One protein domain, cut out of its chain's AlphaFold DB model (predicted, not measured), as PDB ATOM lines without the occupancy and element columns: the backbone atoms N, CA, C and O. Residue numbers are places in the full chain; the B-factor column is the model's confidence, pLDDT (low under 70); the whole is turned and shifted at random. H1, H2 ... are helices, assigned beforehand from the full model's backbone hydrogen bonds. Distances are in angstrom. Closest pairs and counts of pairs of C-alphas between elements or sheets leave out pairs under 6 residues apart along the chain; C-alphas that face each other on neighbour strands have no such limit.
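This is residues 27 to 104 of the 104 residues of the protein "Cytochrome c" of Candidatus Kentron sp. TUN (UniProt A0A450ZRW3). The two longest helices, H3 and H5, cross and pack together as one wall, and the rest of the domain stands round a middle that no named helix runs through. H1 packs on H5 and leads to the small H2, H4 packs on the later part of H3, and H2 and H4 stand apart across a gap on the side away from H5; the long loop of residues 40 to 58 leads from H2 back to H3. The printed part has 78 residues with five named helices, H1 to H5 in that order along the chain, and no named strand; the class is all helix. The whole is compact, with a radius of gyration of the C-alphas of 11.2 A, and rounded, spanning 28 by 26 by 22 A.

The longest helix, H3, takes residues 59 to 71 and is 18.3 A long from first to last C-alpha, beginning with C-alpha 59 at (-11.117, -49.441, -25.538). H5, residues 91 to 102, is 16.3 A long and ends with C-alpha 102 at (-8.465, -52.804, -22.537). H4, residues 79 to 86, is 10.1 A long. H1, residues 27 to 32, is 8.6 A long, with C-alpha 27 at (-2.219, -59.437, -29.032). H2, residues 36 to 39, is 5.0 A long.

H3 and H5 touch, their closest C-alphas being those of Lys 59 and Ala 98, 5.0 A apart. They run opposite ways at a steep tilt of 43 degrees. H3 touches H4 with residues 66 to 70 alone; the closest C-alphas, of Arg 70 and Lys 83, are 5.0 A apart. The lines of H3 and H4 are about perpendicular, at 80 degrees. H5 also touches H1, with the C-alphas of Tyr 30 and Ile 97 closest at 5.8 A. H1 and H5 run opposite ways at a steep tilt of 57 degrees. H1 and H2 are close but not clearly touching, with the C-alphas of Tyr 30 and Ser 36 closest at 6.9 A. H2 touches no helix. H1 is apart from H3 and H4, and H4 is apart from H5. Every O i to N i+4 pair is within hydrogen-bond range in H1, H3 and H5. In H4 2 of 4 are, and H2 is too short for such a pair.

The C-alphas farthest apart are those of Pro 49 and Ser 92, at 29.2 A. The first and last printed C-alphas, of Ala 27 and Gln 104, are 9.9 A apart. The printed part has no cut and ends at residue 104, the chain's last. The link from H2 to H3 is long, with 19 residues; H1 to H2 and H4 to H5 are tight links, and H3 to H4 is a short link of 7 residues. The mean pLDDT of the printed part is 97.1, and no printed residue is under 70.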
ATOM      1  N   ALA A  27      -3.542 -59.209 -29.617       97.31
ATOM      2  CA  ALA A  27      -2.219 -59.437 -29.032       97.31
ATOM      3  C   ALA A  27      -1.150 -59.622 -30.123       97.31
ATOM      4  O   ALA A  27      -0.096 -58.986 -30.109       97.31
ATOM      5  N   SER A  28      -1.462 -60.444 -31.124       97.12
ATOM      6  CA  SER A  28      -0.610 -60.710 -32.284       97.12
ATOM      7  C   SER A  28      -0.392 -59.448 -33.117       97.12
ATOM      8  O   SER A  28       0.716 -59.187 -33.589       97.12
ATOM      9  N   LEU A  29      -1.429 -58.622 -33.278       97.56
ATOM     10  CA  LEU A  29      -1.318 -57.322 -33.937       97.56
ATOM     11  C   LEU A  29      -0.447 -56.353 -33.136       97.56
ATOM     12  O   LEU A  29       0.423 -55.714 -33.715       97.56
ATOM     13  N   TYR A  30      -0.624 -56.277 -31.818       97.69
ATOM     14  CA  TYR A  30       0.200 -55.425 -30.962       97.69
ATOM     15  C   TYR A  30       1.694 -55.786 -31.057       97.69
ATOM     16  O   TYR A  30       2.543 -54.905 -31.211       97.69
ATOM     17  N   ALA A  31       2.020 -57.081 -31.048       96.44
ATOM     18  CA  ALA A  31       3.392 -57.549 -31.225       96.44
ATOM     19  C   ALA A  31       3.924 -57.280 -32.645       96.44
ATOM     20  O   ALA A  31       4.990 -56.688 -32.813       96.44
ATOM     21  N   SER A  32       3.179 -57.667 -33.686       96.50
ATOM     22  CA  SER A  32       3.632 -57.542 -35.084       96.50
ATOM     23  C   SER A  32       3.734 -56.096 -35.579       96.50
ATOM     24  O   SER A  32       4.545 -55.809 -36.456       96.50
ATOM     25  N   LYS A  33       2.965 -55.168 -34.998       96.44
ATOM     26  CA  LYS A  33       3.054 -53.722 -35.261       96.44
ATOM     27  C   LYS A  33       4.085 -53.018 -34.369       96.44
ATOM     28  O   LYS A  33       4.103 -51.793 -34.316       96.44
ATOM     29  N   MET A  34       4.946 -53.778 -33.683       96.81
ATOM     30  CA  MET A  34       6.070 -53.274 -32.884       96.81
ATOM     31  C   MET A  34       5.658 -52.350 -31.727       96.81
ATOM     32  O   MET A  34       6.469 -51.566 -31.232       96.81
ATOM     33  N   CYS A  35       4.413 -52.444 -31.250       97.50
ATOM     34  CA  CYS A  35       3.921 -51.606 -30.154       97.50
ATOM     35  C   CYS A  35       4.701 -51.873 -28.854       97.50
ATOM     36  O   CYS A  35       4.986 -50.957 -28.078       97.50
ATOM     37  N   SER A  36       5.106 -53.132 -28.657       97.00
ATOM     38  CA  SER A  36       5.844 -53.591 -27.483       97.00
ATOM     39  C   SER A  36       7.235 -52.978 -27.336       97.00
ATOM     40  O   SER A  36       7.741 -52.923 -26.218       97.00
ATOM     41  N   THR A  37       7.839 -52.480 -28.420       96.06
ATOM     42  CA  THR A  37       9.183 -51.877 -28.405       96.06
ATOM     43  C   THR A  37       9.263 -50.646 -27.500       96.06
ATOM     44  O   THR A  37      10.316 -50.370 -26.933       96.06
ATOM     45  N   CYS A  38       8.148 -49.931 -27.319       97.75
ATOM     46  CA  CYS A  38       8.079 -48.763 -26.436       97.75
ATOM     47  C   CYS A  38       7.161 -49.008 -25.234       97.75
ATOM     48  O   CYS A  38       7.501 -48.660 -24.102       97.75
ATOM     49  N   HIS A  39       6.004 -49.629 -25.464       97.75
ATOM     50  CA  HIS A  39       4.962 -49.781 -24.448       97.75
ATOM     51  C   HIS A  39       5.102 -51.054 -23.595       97.75
ATOM     52  O   HIS A  39       4.341 -51.236 -22.647       97.75
ATOM     53  N   GLY A  40       6.085 -51.910 -23.894       97.44
ATOM     54  CA  GLY A  40       6.289 -53.192 -23.218       97.44
ATOM     55  C   GLY A  40       5.410 -54.306 -23.784       97.44
ATOM     56  O   GLY A  40       4.453 -54.049 -24.515       97.44
ATOM     57  N   ALA A  41       5.740 -55.557 -23.459       96.38
ATOM     58  CA  ALA A  41       5.105 -56.746 -24.041       96.38
ATOM     59  C   ALA A  41       3.579 -56.795 -23.845       96.38
ATOM     60  O   ALA A  41       2.861 -57.252 -24.728       96.38
ATOM     61  N   ASP A  42       3.088 -56.286 -22.717       92.50
ATOM     62  CA  ASP A  42       1.676 -56.298 -22.330       92.50
ATOM     63  C   ASP A  42       1.058 -54.897 -22.209       92.50
ATOM     64  O   ASP A  42      -0.110 -54.781 -21.853       92.50
ATOM     65  N   GLY A  43       1.828 -53.834 -22.468       96.69
ATOM     66  CA  GLY A  43       1.384 -52.450 -22.291       96.69
ATOM     67  C   GLY A  43       1.399 -51.936 -20.843       96.69
ATOM     68  O   GLY A  43       1.032 -50.775 -20.625       96.69
ATOM     69  N   LYS A  44       1.781 -52.754 -19.846       96.75
ATOM     70  CA  LYS A  44       1.771 -52.392 -18.411       96.75
ATOM     71  C   LYS A  44       3.053 -51.704 -17.970       96.75
ATOM     72  O   LYS A  44       3.009 -50.766 -17.168       96.75
ATOM     73  N   THR A  45       4.183 -52.171 -18.496       96.81
ATOM     74  CA  THR A  45       5.519 -51.693 -18.127       96.81
ATOM     75  C   THR A  45       6.248 -51.180 -19.368       96.81
ATOM     76  O   THR A  45       6.822 -51.979 -20.109       96.81
ATOM     77  N   PRO A  46       6.229 -49.860 -19.621       97.25
ATOM     78  CA  PRO A  46       6.939 -49.270 -20.744       97.25
ATOM     79  C   PRO A  46       8.455 -49.412 -20.581       97.25
ATOM     80  O   PRO A  46       8.975 -49.443 -19.466       97.25
ATOM     81  N   VAL A  47       9.166 -49.436 -21.709       97.06
ATOM     82  CA  VAL A  47      10.632 -49.596 -21.742       97.06
ATOM     83  C   VAL A  47      11.355 -48.374 -21.162       97.06
ATOM     84  O   VAL A  47      12.455 -48.498 -20.629       97.06
ATOM     85  N   MET A  48      10.729 -47.194 -21.221       96.44
ATOM     86  CA  MET A  48      11.226 -45.969 -20.594       96.44
ATOM     87  C   MET A  48      10.106 -45.232 -19.845       96.44
ATOM     88  O   MET A  48       8.962 -45.258 -20.305       96.44
ATOM     89  N   PRO A  49      10.414 -44.502 -18.753       94.69
ATOM     90  CA  PRO A  49       9.409 -43.773 -17.966       94.69
ATOM     91  C   PRO A  49       8.628 -42.704 -18.743       94.69
ATOM     92  O   PRO A  49       7.536 -42.323 -18.335       94.69
ATOM     93  N   SER A  50       9.188 -42.200 -19.844       93.75
ATOM     94  CA  SER A  50       8.554 -41.196 -20.702       93.75
ATOM     95  C   SER A  50       7.461 -41.769 -21.611       93.75
ATOM     96  O   SER A  50       6.649 -41.004 -22.134       93.75
ATOM     97  N   TYR A  51       7.416 -43.089 -21.814       96.56
ATOM     98  CA  TYR A  51       6.368 -43.732 -22.598       96.56
ATOM     99  C   TYR A  51       5.160 -44.065 -21.721       96.56
ATOM    100  O   TYR A  51       5.318 -44.518 -20.585       96.56
ATOM    101  N   PRO A  52       3.932 -43.865 -22.223       96.06
ATOM    102  CA  PRO A  52       2.746 -44.122 -21.429       96.06
ATOM    103  C   PRO A  52       2.512 -45.626 -21.253       96.06
ATOM    104  O   PRO A  52       2.741 -46.422 -22.170       96.06
ATOM    105  N   LYS A  53       1.969 -45.980 -20.084       97.56
ATOM    106  CA  LYS A  53       1.286 -47.258 -19.850       97.56
ATOM    107  C   LYS A  53      -0.027 -47.258 -20.632       97.56
ATOM    108  O   LYS A  53      -0.770 -46.278 -20.570       97.56
ATOM    109  N   VAL A  54      -0.295 -48.328 -21.371       97.81
ATOM    110  CA  VAL A  54      -1.451 -48.435 -22.283       97.81
ATOM    111  C   VAL A  54      -2.360 -49.626 -21.975       97.81
ATOM    112  O   VAL A  54      -3.487 -49.663 -22.460       97.81
ATOM    113  N   ALA A  55      -1.905 -50.569 -21.146       98.19
ATOM    114  CA  ALA A  55      -2.735 -51.645 -20.613       98.19
ATOM    115  C   ALA A  55      -3.853 -51.114 -19.705       98.19
ATOM    116  O   ALA A  55      -3.658 -50.137 -18.978       98.19
ATOM    117  N   GLY A  56      -5.016 -51.761 -19.752       98.00
ATOM    118  CA  GLY A  56      -6.199 -51.422 -18.960       98.00
ATOM    119  C   GLY A  56      -6.884 -50.118 -19.378       98.00
ATOM    120  O   GLY A  56      -7.853 -49.694 -18.749       98.00
ATOM    121  N   GLN A  57      -6.399 -49.453 -20.429       98.25
ATOM    122  CA  GLN A  57      -7.016 -48.233 -20.926       98.25
ATOM    123  C   GLN A  57      -8.364 -48.546 -21.583       98.25
ATOM    124  O   GLN A  57      -8.534 -49.574 -22.237       98.25
ATOM    125  N   ASN A  58      -9.328 -47.630 -21.462       98.31
ATOM    126  CA  ASN A  58     -10.621 -47.778 -22.112       98.31
ATOM    127  C   ASN A  58     -10.445 -48.028 -23.623       98.31
ATOM    128  O   ASN A  58      -9.657 -47.362 -24.305       98.31
ATOM    129  N   LYS A  59     -11.196 -49.004 -24.142       98.31
ATOM    130  CA  LYS A  59     -11.117 -49.441 -25.538       98.31
ATOM    131  C   LYS A  59     -11.400 -48.307 -26.523       98.31
ATOM    132  O   LYS A  59     -10.623 -48.106 -27.453       98.31
ATOM    133  N   ASP A  60     -12.492 -47.577 -26.327       98.50
ATOM    134  CA  ASP A  60     -12.918 -46.531 -27.260       98.50
ATOM    135  C   ASP A  60     -11.976 -45.331 -27.198       98.50
ATOM    136  O   ASP A  60     -11.603 -44.784 -28.235       98.50
ATOM    137  N   TYR A  61     -11.488 -44.996 -26.000       98.50
ATOM    138  CA  TYR A  61     -10.431 -44.004 -25.838       98.50
ATOM    139  C   TYR A  61      -9.167 -44.406 -26.606       98.50
ATOM    140  O   TYR A  61      -8.671 -43.626 -27.413       98.50
ATOM    141  N   THR A  62      -8.665 -45.628 -26.407       98.50
ATOM    142  CA  THR A  62      -7.456 -46.126 -27.084       98.50
ATOM    143  C   THR A  62      -7.615 -46.113 -28.601       98.50
ATOM    144  O   THR A  62      -6.730 -45.633 -29.308       98.50
ATOM    145  N   LEU A  63      -8.760 -46.581 -29.107       98.75
ATOM    146  CA  LEU A  63      -9.079 -46.537 -30.530       98.75
ATOM    147  C   LEU A  63      -9.046 -45.099 -31.061       98.75
ATOM    148  O   LEU A  63      -8.415 -44.838 -32.085       98.75
ATOM    149  N   GLN A  64      -9.681 -44.164 -30.354       98.69
ATOM    150  CA  GLN A  64      -9.700 -42.765 -30.758       98.69
ATOM    151  C   GLN A  64      -8.294 -42.150 -30.732       98.69
ATOM    152  O   GLN A  64      -7.924 -41.463 -31.676       98.69
ATOM    153  N   GLN A  65      -7.463 -42.465 -29.731       98.50
ATOM    154  CA  GLN A  65      -6.082 -41.974 -29.670       98.50
ATOM    155  C   GLN A  65      -5.220 -42.487 -30.825       98.50
ATOM    156  O   GLN A  65      -4.433 -41.719 -31.380       98.50
ATOM    157  N   ILE A  66      -5.371 -43.757 -31.214       98.38
ATOM    158  CA  ILE A  66      -4.671 -44.310 -32.382       98.38
ATOM    159  C   ILE A  66      -5.064 -43.522 -33.636       98.38
ATOM    160  O   ILE A  66      -4.187 -43.078 -34.375       98.38
ATOM    161  N   LYS A  67      -6.364 -43.290 -33.851       98.50
ATOM    162  CA  LYS A  67      -6.858 -42.539 -35.013       98.50
ATOM    163  C   LYS A  67      -6.377 -41.090 -35.004       98.50
ATOM    164  O   LYS A  67      -5.800 -40.637 -35.983       98.50
ATOM    165  N   ASP A  68      -6.524 -40.387 -33.885       98.56
ATOM    166  CA  ASP A  68      -6.162 -38.973 -33.790       98.56
ATOM    167  C   ASP A  68      -4.669 -38.735 -34.014       98.56
ATOM    168  O   ASP A  68      -4.281 -37.770 -34.672       98.56
ATOM    169  N   ILE A  69      -3.808 -39.610 -33.492       98.50
ATOM    170  CA  ILE A  69      -2.363 -39.498 -33.703       98.50
ATOM    171  C   ILE A  69      -2.006 -39.837 -35.156       98.50
ATOM    172  O   ILE A  69      -1.239 -39.100 -35.780       98.50
ATOM    173  N   ARG A  70      -2.572 -40.920 -35.710       98.06
ATOM    174  CA  ARG A  70      -2.316 -41.369 -37.087       98.06
ATOM    175  C   ARG A  70      -2.726 -40.301 -38.098       98.06
ATOM    176  O   ARG A  70      -1.940 -39.949 -38.977       98.06
ATOM    177  N   ASP A  71      -3.913 -39.736 -37.913       97.38
ATOM    178  CA  ASP A  71      -4.530 -38.795 -38.847       97.38
ATOM    179  C   ASP A  71      -4.024 -37.354 -38.613       97.38
ATOM    180  O   ASP A  71      -4.169 -36.482 -39.465       97.38
ATOM    181  N   GLY A  72      -3.315 -37.106 -37.504       96.75
ATOM    182  CA  GLY A  72      -2.700 -35.814 -37.186       96.75
ATOM    183  C   GLY A  72      -3.596 -34.842 -36.421       96.75
ATOM    184  O   GLY A  72      -3.218 -33.685 -36.269       96.75
ATOM    185  N   ASN A  73      -4.727 -35.304 -35.892       98.12
ATOM    186  CA  ASN A  73      -5.596 -34.529 -35.005       98.12
ATOM    187  C   ASN A  73      -4.977 -34.332 -33.608       98.12
ATOM    188  O   ASN A  73      -5.339 -33.395 -32.899       98.12
ATOM    189  N   ARG A  74      -4.027 -35.192 -33.206       97.81
ATOM    190  CA  ARG A  74      -3.277 -35.075 -31.945       97.81
ATOM    191  C   ARG A  74      -1.771 -34.922 -32.186       97.81
ATOM    192  O   ARG A  74      -1.084 -35.861 -32.584       97.81
ATOM    193  N   THR A  75      -1.228 -33.755 -31.847       97.25
ATOM    194  CA  THR A  75       0.149 -33.339 -32.196       97.25
ATOM    195  C   THR A  75       1.020 -32.943 -30.996       97.25
ATOM    196  O   THR A  75       2.057 -32.309 -31.162       97.25
ATOM    197  N   ASN A  76       0.623 -33.306 -29.773       95.69
ATOM    198  CA  ASN A  76       1.328 -32.924 -28.550       95.69
ATOM    199  C   ASN A  76       2.359 -33.962 -28.064       95.69
ATOM    200  O   ASN A  76       2.188 -35.169 -28.217       95.69
ATOM    201  N   GLY A  77       3.402 -33.501 -27.368       93.94
ATOM    202  CA  GLY A  77       4.375 -34.376 -26.704       93.94
ATOM    203  C   GLY A  77       5.063 -35.347 -27.672       93.94
ATOM    204  O   GLY A  77       5.586 -34.942 -28.703       93.94
ATOM    205  N   LEU A  78       5.055 -36.643 -27.342       94.38
ATOM    206  CA  LEU A  78       5.704 -37.695 -28.137       94.38
ATOM    207  C   LEU A  78       4.846 -38.221 -29.306       94.38
ATOM    208  O   LEU A  78       5.194 -39.236 -29.915       94.38
ATOM    209  N   THR A  79       3.729 -37.571 -29.651       96.12
ATOM    210  CA  THR A  79       2.829 -38.097 -30.691       96.12
ATOM    211  C   THR A  79       3.440 -38.051 -32.087       96.12
ATOM    212  O   THR A  79       3.075 -38.879 -32.913       96.12
ATOM    213  N   ALA A  80       4.426 -37.184 -32.346       94.81
ATOM    214  CA  ALA A  80       5.176 -37.188 -33.603       94.81
ATOM    215  C   ALA A  80       5.919 -38.520 -33.835       94.81
ATOM    216  O   ALA A  80       5.866 -39.073 -34.932       94.81
ATOM    217  N   ALA A  81       6.545 -39.074 -32.789       94.75
ATOM    218  CA  ALA A  81       7.191 -40.384 -32.857       94.75
ATOM    219  C   ALA A  81       6.156 -41.508 -33.022       94.75
ATOM    220  O   ALA A  81       6.318 -42.391 -33.863       94.75
ATOM    221  N   MET A  82       5.053 -41.442 -32.265       97.69
ATOM    222  CA  MET A  82       3.990 -42.446 -32.338       97.69
ATOM    223  C   MET A  82       3.286 -42.456 -33.702       97.69
ATOM    224  O   MET A  82       2.988 -43.529 -34.217       97.69
ATOM    225  N   LYS A  83       3.080 -41.290 -34.329       97.31
ATOM    226  CA  LYS A  83       2.461 -41.158 -35.656       97.31
ATOM    227  C   LYS A  83       3.198 -41.975 -36.716       97.31
ATOM    228  O   LYS A  83       2.546 -42.648 -37.507       97.31
ATOM    229  N   GLY A  84       4.532 -41.975 -36.690       95.12
ATOM    230  CA  GLY A  84       5.341 -42.819 -37.574       95.12
ATOM    231  C   GLY A  84       5.106 -44.317 -37.347       95.12
ATOM    232  O   GLY A  84       4.977 -45.068 -38.309       95.12
ATOM    233  N   MET A  85       4.969 -44.741 -36.087       96.56
ATOM    234  CA  MET A  85       4.757 -46.150 -35.722       96.56
ATOM    235  C   MET A  85       3.381 -46.677 -36.136       96.56
ATOM    236  O   MET A  85       3.245 -47.843 -36.500       96.56
ATOM    237  N   ILE A  86       2.352 -45.827 -36.104       96.75
ATOM    238  CA  ILE A  86       0.968 -46.241 -36.383       96.75
ATOM    239  C   ILE A  86       0.464 -45.860 -37.777       96.75
ATOM    240  O   ILE A  86      -0.697 -46.116 -38.087       96.75
ATOM    241  N   ALA A  87       1.315 -45.298 -38.639       95.25
ATOM    242  CA  ALA A  87       0.944 -44.923 -40.005       95.25
ATOM    243  C   ALA A  87       0.359 -46.104 -40.810       95.25
ATOM    244  O   ALA A  87      -0.562 -45.919 -41.600       95.25
ATOM    245  N   GLY A  88       0.856 -47.325 -40.571       94.56
ATOM    246  CA  GLY A  88       0.380 -48.568 -41.197       94.56
ATOM    247  C   GLY A  88      -0.634 -49.373 -40.369       94.56
ATOM    248  O   GLY A  88      -0.850 -50.559 -40.643       94.56
ATOM    249  N   VAL A  89      -1.212 -48.789 -39.315       96.94
ATOM    250  CA  VAL A  89      -2.250 -49.436 -38.500       96.94
ATOM    251  C   VAL A  89      -3.614 -49.097 -39.093       96.94
ATOM    252  O   VAL A  89      -4.044 -47.942 -39.086       96.94
ATOM    253  N   THR A  90      -4.301 -50.111 -39.614       97.75
ATOM    254  CA  THR A  90      -5.653 -49.955 -40.169       97.75
ATOM    255  C   THR A  90      -6.688 -49.764 -39.059       97.75
ATOM    256  O   THR A  90      -6.437 -50.099 -37.903       97.75
ATOM    257  N   ASP A  91      -7.887 -49.282 -39.390       97.75
ATOM    258  CA  ASP A  91      -8.981 -49.154 -38.409       97.75
ATOM    259  C   ASP A  91      -9.398 -50.504 -37.806       97.75
ATOM    260  O   ASP A  91      -9.730 -50.593 -36.622       97.75
ATOM    261  N   SER A  92      -9.338 -51.570 -38.609       97.75
ATOM    262  CA  SER A  92      -9.599 -52.938 -38.151       97.75
ATOM    263  C   SER A  92      -8.542 -53.396 -37.143       97.75
ATOM    264  O   SER A  92      -8.888 -53.903 -36.071       97.75
ATOM    265  N   ASP A  93      -7.263 -53.147 -37.442       98.06
ATOM    266  CA  ASP A  93      -6.156 -53.471 -36.540       98.06
ATOM    267  C   ASP A  93      -6.266 -52.666 -35.241       98.06
ATOM    268  O   ASP A  93      -6.206 -53.236 -34.152       98.06
ATOM    269  N   ALA A  94      -6.506 -51.355 -35.345       98.31
ATOM    270  CA  ALA A  94      -6.657 -50.457 -34.204       98.31
ATOM    271  C   ALA A  94      -7.776 -50.919 -33.264       98.31
ATOM    272  O   ALA A  94      -7.588 -50.954 -32.050       98.31
ATOM    273  N   LYS A  95      -8.925 -51.343 -33.809       98.50
ATOM    274  CA  LYS A  95     -10.054 -51.849 -33.014       98.50
ATOM    275  C   LYS A  95      -9.699 -53.125 -32.247       98.50
ATOM    276  O   LYS A  95     -10.142 -53.287 -31.108       98.50
ATOM    277  N   LYS A  96      -8.923 -54.025 -32.854       98.50
ATOM    278  CA  LYS A  96      -8.464 -55.270 -32.217       98.50
ATOM    279  C   LYS A  96      -7.403 -55.003 -31.153       98.50
ATOM    280  O   LYS A  96      -7.531 -55.520 -30.048       98.50
ATOM    281  N   ILE A  97      -6.416 -54.161 -31.459       98.31
ATOM    282  CA  ILE A  97      -5.365 -53.745 -30.520       98.31
ATOM    283  C   ILE A  97      -5.988 -53.050 -29.305       98.31
ATOM    284  O   ILE A  97      -5.709 -53.435 -28.177       98.31
ATOM    285  N   ALA A  98      -6.881 -52.080 -29.524       98.50
ATOM    286  CA  ALA A  98      -7.572 -51.373 -28.449       98.50
ATOM    287  C   ALA A  98      -8.444 -52.308 -27.600       98.50
ATOM    288  O   ALA A  98      -8.511 -52.159 -26.384       98.50
ATOM    289  N   GLY A  99      -9.104 -53.285 -28.234       98.44
ATOM    290  CA  GLY A  99      -9.881 -54.300 -27.527       98.44
ATOM    291  C   GLY A  99      -9.022 -55.173 -26.619       98.44
ATOM    292  O   GLY A  99      -9.412 -55.415 -25.484       98.44
ATOM    293  N   TRP A 100      -7.857 -55.607 -27.103       98.31
ATOM    294  CA  TRP A 100      -6.913 -56.388 -26.310       98.31
ATOM    295  C   TRP A 100      -6.291 -55.560 -25.181       98.31
ATOM    296  O   TRP A 100      -6.342 -55.987 -24.037       98.31
ATOM    297  N   LEU A 101      -5.791 -54.349 -25.460       98.38
ATOM    298  CA  LEU A 101      -5.197 -53.469 -24.443       98.38
ATOM    299  C   LEU A 101      -6.153 -53.173 -23.282       98.38
ATOM    300  O   LEU A 101      -5.717 -53.124 -22.136       98.38
ATOM    301  N   ALA A 102      -7.449 -53.026 -23.562       98.31
ATOM    302  CA  ALA A 102      -8.465 -52.804 -22.537       98.31
ATOM    303  C   ALA A 102      -8.680 -54.005 -21.599       98.31
ATOM    304  O   ALA A 102      -9.181 -53.815 -20.493       98.31
ATOM    305  N   SER A 103      -8.324 -55.224 -22.019       96.62
ATOM    306  CA  SER A 103      -8.406 -56.429 -21.183       96.62
ATOM    307  C   SER A 103      -7.118 -56.755 -20.424       96.62
ATOM    308  O   SER A 103      -7.096 -57.752 -19.704       96.62
ATOM    309  N   GLN A 104      -6.052 -55.964 -20.604       94.44
ATOM    310  CA  GLN A 104      -4.751 -56.212 -19.976       94.44
ATOM    311  C   GLN A 104      -4.689 -55.730 -18.532       94.44
ATOM    312  O   GLN A 104      -5.043 -54.564 -18.264       94.44
TER     313      GLN A 104